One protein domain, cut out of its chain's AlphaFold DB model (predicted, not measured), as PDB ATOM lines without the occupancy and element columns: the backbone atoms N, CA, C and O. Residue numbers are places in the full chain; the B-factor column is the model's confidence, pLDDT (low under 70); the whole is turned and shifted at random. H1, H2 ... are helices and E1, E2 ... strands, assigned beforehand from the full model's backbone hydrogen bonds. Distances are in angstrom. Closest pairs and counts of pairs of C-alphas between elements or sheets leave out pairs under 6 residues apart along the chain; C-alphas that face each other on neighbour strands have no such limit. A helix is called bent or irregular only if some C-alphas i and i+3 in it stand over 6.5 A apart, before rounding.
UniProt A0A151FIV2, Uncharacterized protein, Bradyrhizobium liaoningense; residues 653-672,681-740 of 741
ATOM      1  N   VAL A 653      46.704  42.471  15.529       75.06
ATOM      2  CA  VAL A 653      47.870  43.339  15.300       75.06
ATOM      3  C   VAL A 653      48.684  43.473  16.576       75.06
ATOM      4  O   VAL A 653      48.141  43.351  17.666       75.06
ATOM      5  N   VAL A 654      49.970  43.786  16.461       76.94
ATOM      6  CA  VAL A 654      50.808  44.243  17.574       76.94
ATOM      7  C   VAL A 654      51.088  45.722  17.372       76.94
ATOM      8  O   VAL A 654      51.576  46.134  16.320       76.94
ATOM      9  N   ILE A 655      50.799  46.519  18.396       75.75
ATOM     10  CA  ILE A 655      51.109  47.945  18.405       75.75
ATOM     11  C   ILE A 655      52.363  48.133  19.249       75.75
ATOM     12  O   ILE A 655      52.354  47.869  20.451       75.75
ATOM     13  N   LYS A 656      53.456  48.555  18.619       78.44
ATOM     14  CA  LYS A 656      54.747  48.767  19.276       78.44
ATOM     15  C   LYS A 656      54.959  50.247  19.550       78.44
ATOM     16  O   LYS A 656      54.767  51.075  18.672       78.44
ATOM     17  N   THR A 657      55.386  50.577  20.758       77.50
ATOM     18  CA  THR A 657      55.761  51.934  21.176       77.50
ATOM     19  C   THR A 657      57.267  52.000  21.437       77.50
ATOM     20  O   THR A 657      57.851  50.983  21.835       77.50
ATOM     21  N   PRO A 658      57.925  53.151  21.211       74.00
ATOM     22  CA  PRO A 658      59.343  53.315  21.523       74.00
ATOM     23  C   PRO A 658      59.619  53.037  23.009       74.00
ATOM     24  O   PRO A 658      58.963  53.601  23.885       74.00
ATOM     25  N   GLY A 659      60.569  52.144  23.299       67.88
ATOM     26  CA  GLY A 659      61.013  51.866  24.664       67.88
ATOM     27  C   GLY A 659      61.853  53.013  25.231       67.88
ATOM     28  O   GLY A 659      62.538  53.721  24.500       67.88
ATOM     29  N   THR A 660      61.831  53.194  26.551       63.41
ATOM     30  CA  THR A 660      62.437  54.352  27.238       63.41
ATOM     31  C   THR A 660      63.975  54.330  27.289       63.41
ATOM     32  O   THR A 660      64.576  55.338  27.643       63.41
ATOM     33  N   LEU A 661      64.620  53.201  26.961       53.66
ATOM     34  CA  LEU A 661      66.082  53.017  27.017       53.66
ATOM     35  C   LEU A 661      66.634  52.282  25.778       53.66
ATOM     36  O   LEU A 661      67.516  52.818  25.119       53.66
ATOM     37  N   TRP A 662      66.107  51.096  25.436       51.47
ATOM     38  CA  TRP A 662      66.375  50.338  24.196       51.47
ATOM     39  C   TRP A 662      65.167  49.427  23.882       51.47
ATOM     40  O   TRP A 662      64.517  48.944  24.809       51.47
ATOM     41  N   GLY A 663      64.873  49.154  22.603       62.25
ATOM     42  CA  GLY A 663      63.800  48.232  22.180       62.25
ATOM     43  C   GLY A 663      62.402  48.860  22.033       62.25
ATOM     44  O   GLY A 663      62.251  50.080  22.032       62.25
ATOM     45  N   SER A 664      61.372  48.022  21.869       69.12
ATOM     46  CA  SER A 664      59.967  48.432  21.700       69.12
ATOM     47  C   SER A 664      59.056  47.768  22.733       69.12
ATOM     48  O   SER A 664      59.188  46.566  22.959       69.12
ATOM     49  N   ASN A 665      58.086  48.504  23.278       74.31
ATOM     50  CA  ASN A 665      57.054  47.976  24.176       74.31
ATOM     51  C   ASN A 665      55.756  47.683  23.414       74.31
ATOM     52  O   ASN A 665      55.393  48.432  22.509       74.31
ATOM     53  N   THR A 666      55.013  46.645  23.804       72.62
ATOM     54  CA  THR A 666      53.671  46.392  23.255       72.62
ATOM     55  C   THR A 666      52.639  47.240  23.987       72.62
ATOM     56  O   THR A 666      52.501  47.142  25.204       72.62
ATOM     57  N   TRP A 667      51.913  48.069  23.242       76.25
ATOM     58  CA  TRP A 667      50.773  48.813  23.758       76.25
ATOM     59  C   TRP A 667      49.500  47.976  23.652       76.25
ATOM     60  O   TRP A 667      49.257  47.328  22.632       76.25
ATOM     61  N   THR A 668      48.688  48.016  24.704       72.62
ATOM     62  CA  THR A 668      47.401  47.329  24.780       72.62
ATOM     63  C   THR A 668      46.297  48.335  25.110       72.62
ATOM     64  O   THR A 668      46.466  49.159  26.012       72.62
ATOM     65  N   PRO A 669      45.165  48.299  24.391       72.25
ATOM     66  CA  PRO A 669      44.070  49.216  24.630       72.25
ATOM     67  C   PRO A 669      43.401  48.910  25.977       72.25
ATOM     68  O   PRO A 669      43.336  47.744  26.393       72.25
ATOM     69  N   PRO A 670      42.868  49.936  26.663       67.31
ATOM     70  CA  PRO A 670      42.029  49.745  27.843       67.31
ATOM     71  C   PRO A 670      40.890  48.749  27.558       67.31
ATOM     72  O   PRO A 670      40.276  48.797  26.494       67.31
ATOM     73  N   GLY A 671      40.628  47.813  28.474       63.53
ATOM     74  CA  GLY A 671      39.613  46.768  28.279       63.53
ATOM     75  C   GLY A 671      40.029  45.589  27.385       63.53
ATOM     76  O   GLY A 671      39.234  44.672  27.171       63.53
ATOM     77  N   ALA A 672      41.274  45.540  26.892       65.94
ATOM     78  CA  ALA A 672      41.808  44.391  26.148       65.94
ATOM     79  C   ALA A 672      42.266  43.209  27.019       65.94
ATOM     80  O   ALA A 672      42.883  42.275  26.504       65.94
ATOM     81  N   LYS A 681      44.553  40.669  23.489       70.75
ATOM     82  CA  LYS A 681      44.396  40.645  22.028       70.75
ATOM     83  C   LYS A 681      44.089  42.043  21.506       70.75
ATOM     84  O   LYS A 681      43.029  42.595  21.811       70.75
ATOM     85  N   THR A 682      45.012  42.582  20.723       77.75
ATOM     86  CA  THR A 682      44.889  43.827  19.960       77.75
ATOM     87  C   THR A 682      44.458  43.538  18.531       77.75
ATOM     88  O   THR A 682      44.985  42.629  17.891       77.75
ATOM     89  N   PHE A 683      43.516  44.324  18.023       84.44
ATOM     90  CA  PHE A 683      42.972  44.187  16.676       84.44
ATOM     91  C   PHE A 683      43.200  45.453  15.850       84.44
ATOM     92  O   PHE A 683      43.498  46.517  16.389       84.44
ATOM     93  N   ALA A 684      43.070  45.357  14.528       82.12
ATOM     94  CA  ALA A 684      43.332  46.469  13.620       82.12
ATOM     95  C   ALA A 684      42.481  47.712  13.932       82.12
ATOM     96  O   ALA A 684      42.979  48.829  13.804       82.12
ATOM     97  N   PHE A 685      41.237  47.544  14.398       85.75
ATOM     98  CA  PHE A 685      40.395  48.675  14.811       85.75
ATOM     99  C   PHE A 685      40.928  49.421  16.050       85.75
ATOM    100  O   PHE A 685      40.668  50.613  16.200       85.75
ATOM    101  N   ASP A 686      41.714  48.757  16.906       82.38
ATOM    102  CA  ASP A 686      42.313  49.370  18.096       82.38
ATOM    103  C   ASP A 686      43.450  50.353  17.729       82.38
ATOM    104  O   ASP A 686      43.861  51.178  18.548       82.38
ATOM    105  N   ALA A 687      43.963  50.301  16.492       77.31
ATOM    106  CA  ALA A 687      45.068  51.144  16.037       77.31
ATOM    107  C   ALA A 687      44.723  52.643  15.992       77.31
ATOM    108  O   ALA A 687      45.629  53.471  15.993       77.31
ATOM    109  N   ALA A 688      43.443  53.018  15.971       70.69
ATOM    110  CA  ALA A 688      43.043  54.424  16.003       70.69
ATOM    111  C   ALA A 688      43.344  55.102  17.356       70.69
ATOM    112  O   ALA A 688      43.593  56.299  17.382       70.69
ATOM    113  N   GLY A 689      43.368  54.345  18.462       69.81
ATOM    114  CA  GLY A 689      43.623  54.865  19.816       69.81
ATOM    115  C   GLY A 689      45.072  54.720  20.290       69.81
ATOM    116  O   GLY A 689      45.333  54.766  21.492       69.81
ATOM    117  N   ARG A 690      46.007  54.452  19.371       76.25
ATOM    118  CA  ARG A 690      47.412  54.177  19.695       76.25
ATOM    119  C   ARG A 690      48.165  55.455  20.111       76.25
ATOM    120  O   ARG A 690      47.866  56.518  19.579       76.25
ATOM    121  N   PRO A 691      49.191  55.361  20.977       76.19
ATOM    122  CA  PRO A 691      50.043  56.501  21.313       76.19
ATOM    123  C   PRO A 691      50.798  57.058  20.100       76.19
ATOM    124  O   PRO A 691      51.163  56.307  19.185       76.19
ATOM    125  N   ASP A 692      51.114  58.353  20.145       68.06
ATOM    126  CA  ASP A 692      51.969  59.006  19.153       68.06
ATOM    127  C   ASP A 692      53.322  58.284  19.029       68.06
ATOM    128  O   ASP A 692      53.901  57.820  20.015       68.06
ATOM    129  N   ASN A 693      53.837  58.189  17.799       71.88
ATOM    130  CA  ASN A 693      55.080  57.487  17.439       71.88
ATOM    131  C   ASN A 693      55.067  55.953  17.596       71.88
ATOM    132  O   ASN A 693      56.131  55.333  17.626       71.88
ATOM    133  N   SER A 694      53.895  55.314  17.665       77.25
ATOM    134  CA  SER A 694      53.807  53.848  17.632       77.25
ATOM    135  C   SER A 694      53.903  53.271  16.201       77.25
ATOM    136  O   SER A 694      53.644  53.966  15.214       77.25
ATOM    137  N   THR A 695      54.243  51.987  16.065       75.75
ATOM    138  CA  THR A 695      54.130  51.216  14.813       75.75
ATOM    139  C   THR A 695      53.086  50.109  14.957       75.75
ATOM    140  O   THR A 695      52.850  49.607  16.056       75.75
ATOM    141  N   VAL A 696      52.430  49.744  13.854       72.25
ATOM    142  CA  VAL A 696      51.391  48.702  13.819       72.25
ATOM    143  C   VAL A 696      51.863  47.584  12.899       72.25
ATOM    144  O   VAL A 696      52.151  47.825  11.729       72.25
ATOM    145  N   GLU A 697      51.942  46.366  13.424       72.00
ATOM    146  CA  GLU A 697      52.363  45.176  12.682       72.00
ATOM    147  C   GLU A 697      51.247  44.124  12.714       72.00
ATOM    148  O   GLU A 697      50.718  43.814  13.780       72.00
ATOM    149  N   ALA A 698      50.875  43.558  11.562       66.12
ATOM    150  CA  ALA A 698      49.886  42.480  11.512       66.12
ATOM    151  C   ALA A 698      50.457  41.194  12.132       66.12
ATOM    152  O   ALA A 698      51.549  40.755  11.772       66.12
ATOM    153  N   GLN A 699      49.703  40.566  13.032       66.25
ATOM    154  CA  GLN A 699      50.110  39.362  13.756       66.25
ATOM    155  C   GLN A 699      49.266  38.166  13.316       66.25
ATOM    156  O   GLN A 699      48.558  37.558  14.112       66.25
ATOM    157  N   VAL A 700      49.317  37.822  12.028       65.94
ATOM    158  CA  VAL A 700      48.716  36.566  11.561       65.94
ATOM    159  C   VAL A 700      49.771  35.471  11.678       65.94
ATOM    160  O   VAL A 700      50.743  35.480  10.928       65.94
ATOM    161  N   GLN A 701      49.594  34.532  12.607       67.75
ATOM    162  CA  GLN A 701      50.369  33.290  12.620       67.75
ATOM    163  C   GLN A 701      49.682  32.252  11.732       67.75
ATOM    164  O   GLN A 701      48.454  32.192  11.670       67.75
ATOM    165  N   TYR A 702      50.456  31.370  11.093       65.94
ATOM    166  CA  TYR A 702      49.893  30.279  10.285       65.94
ATOM    167  C   TYR A 702      48.905  29.415  11.090       65.94
ATOM    168  O   TYR A 702      47.931  28.908  10.537       65.94
ATOM    169  N   SER A 703      49.128  29.253  12.399       65.62
ATOM    170  CA  SER A 703      48.242  28.529  13.322       65.62
ATOM    171  C   SER A 703      46.852  29.143  13.466       65.62
ATOM    172  O   SER A 703      45.906  28.400  13.732       65.62
ATOM    173  N   ASP A 704      46.732  30.453  13.259       63.47
ATOM    174  CA  ASP A 704      45.551  31.246  13.615       63.47
ATOM    175  C   ASP A 704      44.585  31.404  12.434       63.47
ATOM    176  O   ASP A 704      43.427  31.777  12.605       63.47
ATOM    177  N   ILE A 705      45.037  31.060  11.226       61.50
ATOM    178  CA  ILE A 705      44.211  31.019  10.018       61.50
ATOM    179  C   ILE A 705      43.238  29.831  10.140       61.50
ATOM    180  O   ILE A 705      43.679  28.723  10.437       61.50
ATOM    181  N   PRO A 706      41.927  29.961   9.899       60.66
ATOM    182  CA  PRO A 706      41.022  28.808   9.902       60.66
ATOM    183  C   PRO A 706      41.511  27.684   8.971       60.66
ATOM    184  O   PRO A 706      42.012  27.956   7.880       60.66
ATOM    185  N   ILE A 707      41.416  26.418   9.404       61.09
ATOM    186  CA  ILE A 707      41.973  25.256   8.673       61.09
ATOM    187  C   ILE A 707      41.465  25.193   7.226       61.09
ATOM    188  O   ILE A 707      42.247  24.909   6.318       61.09
ATOM    189  N   ASP A 708      40.192  25.508   7.006       56.47
ATOM    190  CA  ASP A 708      39.580  25.445   5.678       56.47
ATOM    191  C   ASP A 708      40.123  26.541   4.752       56.47
ATOM    192  O   ASP A 708      40.436  26.274   3.591       56.47
ATOM    193  N   LEU A 709      40.368  27.741   5.288       59.94
ATOM    194  CA  LEU A 709      41.002  28.841   4.554       59.94
ATOM    195  C   LEU A 709      42.482  28.561   4.283       59.94
ATOM    196  O   LEU A 709      42.952  28.815   3.177       59.94
ATOM    197  N   ARG A 710      43.211  27.953   5.234       74.88
ATOM    198  CA  ARG A 710      44.593  27.492   4.996       74.88
ATOM    199  C   ARG A 710      44.663  26.505   3.845       74.88
ATOM    200  O   ARG A 710      45.565  26.604   3.022       74.88
ATOM    201  N   ARG A 711      43.743  25.538   3.808       74.38
ATOM    202  CA  ARG A 711      43.704  24.505   2.767       74.38
ATOM    203  C   ARG A 711      43.338  25.093   1.411       74.38
ATOM    204  O   ARG A 711      44.019  24.771   0.441       74.38
ATOM    205  N   GLY A 712      42.338  25.973   1.355       74.31
ATOM    206  CA  GLY A 712      41.960  26.681   0.129       74.31
ATOM    207  C   GLY A 712      43.124  27.496  -0.433       74.31
ATOM    208  O   GLY A 712      43.601  27.216  -1.528       74.31
ATOM    209  N   ILE A 713      43.686  28.394   0.381       79.31
ATOM    210  CA  ILE A 713      44.812  29.253  -0.014       79.31
ATOM    211  C   ILE A 713      46.047  28.434  -0.383       79.31
ATOM    212  O   ILE A 713      46.737  28.756  -1.347       79.31
ATOM    213  N   SER A 714      46.330  27.360   0.359       82.88
ATOM    214  CA  SER A 714      47.435  26.461   0.031       82.88
ATOM    215  C   SER A 714      47.225  25.772  -1.315       82.88
ATOM    216  O   SER A 714      48.196  25.600  -2.040       82.88
ATOM    217  N   THR A 715      45.993  25.385  -1.652       83.25
ATOM    218  CA  THR A 715      45.670  24.724  -2.926       83.25
ATOM    219  C   THR A 715      45.782  25.699  -4.095       83.25
ATOM    220  O   THR A 715      46.333  25.350  -5.137       83.25
ATOM    221  N   ASP A 716      45.308  26.931  -3.917       84.12
ATOM    222  CA  ASP A 716      45.377  27.967  -4.949       84.12
ATOM    223  C   ASP A 716      46.824  28.395  -5.212       84.12
ATOM    224  O   ASP A 716      47.280  28.389  -6.353       84.12
ATOM    225  N   LEU A 717      47.597  28.654  -4.154       87.56
ATOM    226  CA  LEU A 717      49.024  28.949  -4.278       87.56
ATOM    227  C   LEU A 717      49.819  27.776  -4.863       87.56
ATOM    228  O   LEU A 717      50.780  28.006  -5.588       87.56
ATOM    229  N   GLU A 718      49.444  26.528  -4.574       88.50
ATOM    230  CA  GLU A 718      50.099  25.353  -5.160       88.50
ATOM    231  C   GLU A 718      49.854  25.255  -6.670       88.50
ATOM    232  O   GLU A 718      50.778  24.932  -7.419       88.50
ATOM    233  N   ARG A 719      48.649  25.622  -7.132       86.31
ATOM    234  CA  ARG A 719      48.334  25.746  -8.564       86.31
ATOM    235  C   ARG A 719      49.099  26.885  -9.231       86.31
ATOM    236  O   ARG A 719      49.567  26.709 -10.350       86.31
ATOM    237  N   GLU A 720      49.232  28.029  -8.565       88.81
ATOM    238  CA  GLU A 720      49.919  29.202  -9.120       88.81
ATOM    239  C   GLU A 720      51.447  29.054  -9.147       88.81
ATOM    240  O   GLU A 720      52.096  29.428 -10.120       88.81
ATOM    241  N   LEU A 721      52.039  28.513  -8.080       88.00
ATOM    242  CA  LEU A 721      53.492  28.395  -7.929       88.00
ATOM    243  C   LEU A 721      54.050  27.104  -8.545       88.00
ATOM    244  O   LEU A 721      55.269  26.949  -8.625       88.00
ATOM    245  N   GLY A 722      53.181  26.151  -8.905       88.06
ATOM    246  CA  GLY A 722      53.569  24.813  -9.366       88.06
ATOM    247  C   GLY A 722      54.288  23.972  -8.300       88.06
ATOM    248  O   GLY A 722      54.876  22.940  -8.620       88.06
ATOM    249  N   ARG A 723      54.277  24.416  -7.036       92.62
ATOM    250  CA  ARG A 723      54.869  23.740  -5.875       92.62
ATOM    251  C   ARG A 723      54.049  24.011  -4.624       92.62
ATOM    252  O   ARG A 723      53.425  25.062  -4.502       92.62
ATOM    253  N   LYS A 724      54.151  23.116  -3.643       85.69
ATOM    254  CA  LYS A 724      53.509  23.310  -2.343       85.69
ATOM    255  C   LYS A 724      54.006  24.613  -1.678       85.69
ATOM    256  O   LYS A 724      55.224  24.793  -1.544       85.69
ATOM    257  N   PRO A 725      53.110  25.529  -1.278       88.44
ATOM    258  CA  PRO A 725      53.489  26.799  -0.670       88.44
ATOM    259  C   PRO A 725      53.963  26.610   0.774       88.44
ATOM    260  O   PRO A 725      53.502  25.728   1.504       88.44
ATOM    261  N   SER A 726      54.885  27.464   1.205       88.94
ATOM    262  CA  SER A 726      55.330  27.534   2.597       88.94
ATOM    263  C   SER A 726      54.257  28.143   3.502       88.94
ATOM    264  O   SER A 726      53.375  28.881   3.060       88.94
ATOM    265  N   GLN A 727      54.358  27.887   4.809       82.75
ATOM    266  CA  GLN A 727      53.460  28.494   5.798       82.75
ATOM    267  C   GLN A 727      53.501  30.029   5.753       82.75
ATOM    268  O   GLN A 727      52.465  30.672   5.917       82.75
ATOM    269  N   ALA A 728      54.668  30.618   5.477       79.19
ATOM    270  CA  ALA A 728      54.819  32.059   5.317       79.19
ATOM    271  C   ALA A 728      54.098  32.583   4.063       79.19
ATOM    272  O   ALA A 728      53.445  33.618   4.134       79.19
ATOM    273  N   GLU A 729      54.145  31.857   2.940       82.06
ATOM    274  CA  GLU A 729      53.442  32.229   1.699       82.06
ATOM    275  C   GLU A 729      51.920  32.126   1.844       82.06
ATOM    276  O   GLU A 729      51.204  33.024   1.408       82.06
ATOM    277  N   VAL A 730      51.420  31.088   2.527       80.81
ATOM    278  CA  VAL A 730      49.989  30.958   2.856       80.81
ATOM    279  C   VAL A 730      49.547  32.071   3.806       80.81
ATOM    280  O   VAL A 730      48.493  32.667   3.608       80.81
ATOM    281  N   THR A 731      50.366  32.384   4.812       80.38
ATOM    282  CA  THR A 731      50.088  33.471   5.761       80.38
ATOM    283  C   THR A 731      50.076  34.824   5.062       80.38
ATOM    284  O   THR A 731      49.171  35.617   5.296       80.38
ATOM    285  N   LYS A 732      51.023  35.062   4.152       79.19
ATOM    286  CA  LYS A 732      51.093  36.285   3.354       79.19
ATOM    287  C   LYS A 732      49.906  36.408   2.398       79.19
ATOM    288  O   LYS A 732      49.251  37.436   2.410       79.19
ATOM    289  N   ARG A 733      49.549  35.353   1.655       78.06
ATOM    290  CA  ARG A 733      48.363  35.365   0.778       78.06
ATOM    291  C   ARG A 733      47.068  35.554   1.565       78.06
ATOM    292  O   ARG A 733      46.160  36.205   1.072       78.06
ATOM    293  N   TYR A 734      46.980  35.021   2.783       73.62
ATOM    294  CA  TYR A 734      45.840  35.261   3.669       73.62
ATOM    295  C   TYR A 734      45.796  36.704   4.184       73.62
ATOM    296  O   TYR A 734      44.727  37.308   4.208       73.62
ATOM    297  N   GLN A 735      46.946  37.280   4.547       69.75
ATOM    298  CA  GLN A 735      47.053  38.702   4.882       69.75
ATOM    299  C   GLN A 735      46.653  39.578   3.688       69.75
ATOM    300  O   GLN A 735      45.816  40.459   3.855       69.75
ATOM    301  N   ASP A 736      47.174  39.305   2.491       69.69
ATOM    302  CA  ASP A 736      46.852  40.031   1.256       69.69
ATOM    303  C   ASP A 736      45.355  39.898   0.909       69.69
ATOM    304  O   ASP A 736      44.696  40.898   0.631       69.69
ATOM    305  N   PHE A 737      44.778  38.700   1.058       66.75
ATOM    306  CA  PHE A 737      43.347  38.434   0.865       66.75
ATOM    307  C   PHE A 737      42.454  39.233   1.827       66.75
ATOM    308  O   PHE A 737      41.489  39.856   1.392       66.75
ATOM    309  N   ILE A 738      42.769  39.280   3.128       59.25
ATOM    310  CA  ILE A 738      41.966  40.053   4.098       59.25
ATOM    311  C   ILE A 738      42.176  41.567   3.924       59.25
ATOM    312  O   ILE A 738      41.264  42.380   4.118       59.25
ATOM    313  N   LEU A 739      43.379  41.976   3.529       55.00
ATOM    314  CA  LEU A 739      43.708  43.373   3.255       55.00
ATOM    315  C   LEU A 739      43.252  43.832   1.860       55.00
ATOM    316  O   LEU A 739      43.304  45.030   1.587       55.00
ATOM    317  N   ASN A 740      42.721  42.920   1.036       53.34
ATOM    318  CA  ASN A 740      42.275  43.137  -0.342       53.34
ATOM    319  C   ASN A 740      43.365  43.814  -1.201       53.34
ATOM    320  O   ASN A 740      43.113  44.840  -1.835       53.34
TER     321      ASN A 740
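What this domain is: This is residues 653 to 672 and 681 to 740 of the 741 residues of an uncharacterized protein of Bradyrhizobium liaoningense (UniProt A0A151FIV2). What does the model look like? It is a loose, elongated body of two lobes: one is a small three-stranded sheet with the short helix H1 over one face, the other is a pair of helices, H2 and H3, set about perpendicular to each other, and residues 699 to 706 join the lobes. What is it made of? The printed part has 80 residues, with three named helices and three named strands that follow along the chain as E1, E2, H1, E3, H2, H3; the class is mixed, helices and strands, and the antiparallel sheet has the order E2, E1, E3. How large is it? The radius of gyration of the C-alphas is 16.0 A, and they span 47 by 27 by 21 A.

Where its parts are: Where are the strands? E1 is residues 653 to 658, 16.4 A long, with C-alpha 653 at (47.870, 43.339, 15.300). E2 is residues 664 to 667, 9.4 A, and E3 is residues 695 to 698, 10.3 A. Where are the helices? H1 is residues 684 to 689, 10.4 A, and is neither bent nor irregular, but only just: C-alphas 685 and 688 are 6.4 A apart. H2 is residues 707 to 721, 20.4 A, and H3 is residues 727 to 739, 18.0 A, with C-alpha 739 at (43.708, 43.373, 3.255).

How they stand to each other: How do the strands pair? E1 and E2 form a hairpin, antiparallel at 127 degrees, with N 657 and O 665 2.8 A apart, within hydrogen-bond range. E3 is antiparallel to E1 at 157 degrees, with N 654 and O 697 at 2.8 A, also within range. Where is H1? It is on the sheet at a height of 8.9 A, over E1 and along the strands, at 13 degrees to E1 on the local plane; its closest C-alpha to E1 is that of Ala 684, 5.8 A from that of Val 653. How do the other helices stand? H3 touches H2 with residues 730 to 734 alone, about perpendicular at 78 degrees, and the closest C-alphas are those of Ser 714 and Val 730, 5.9 A apart. H3 and E3 are only just apart, at 8.1 A. How are the helix backbones formed? Each O i to N i+4 pair in H2 and H3 is within hydrogen-bond range, against 0 of 2 in H1, where 2 of 3 O i to N i+3 pairs are.

The domain as a whole: How far does it reach? The two C-alphas farthest apart, those of Leu 661 and Arg 719, are 48.2 A apart. Is the printed part cut? Residues 673 to 680 are not printed, and C-alphas 672 and 681 are 6.1 A apart across that cut, which lies in the link from E2 to H1. Of the links that are printed whole, E3 to H2 is short and the others are tight. Where is confidence low? The mean pLDDT of the printed part is 73.6, and 29 residues are under 70, among them 659 to 664, 698 to 709 and 735 to 740.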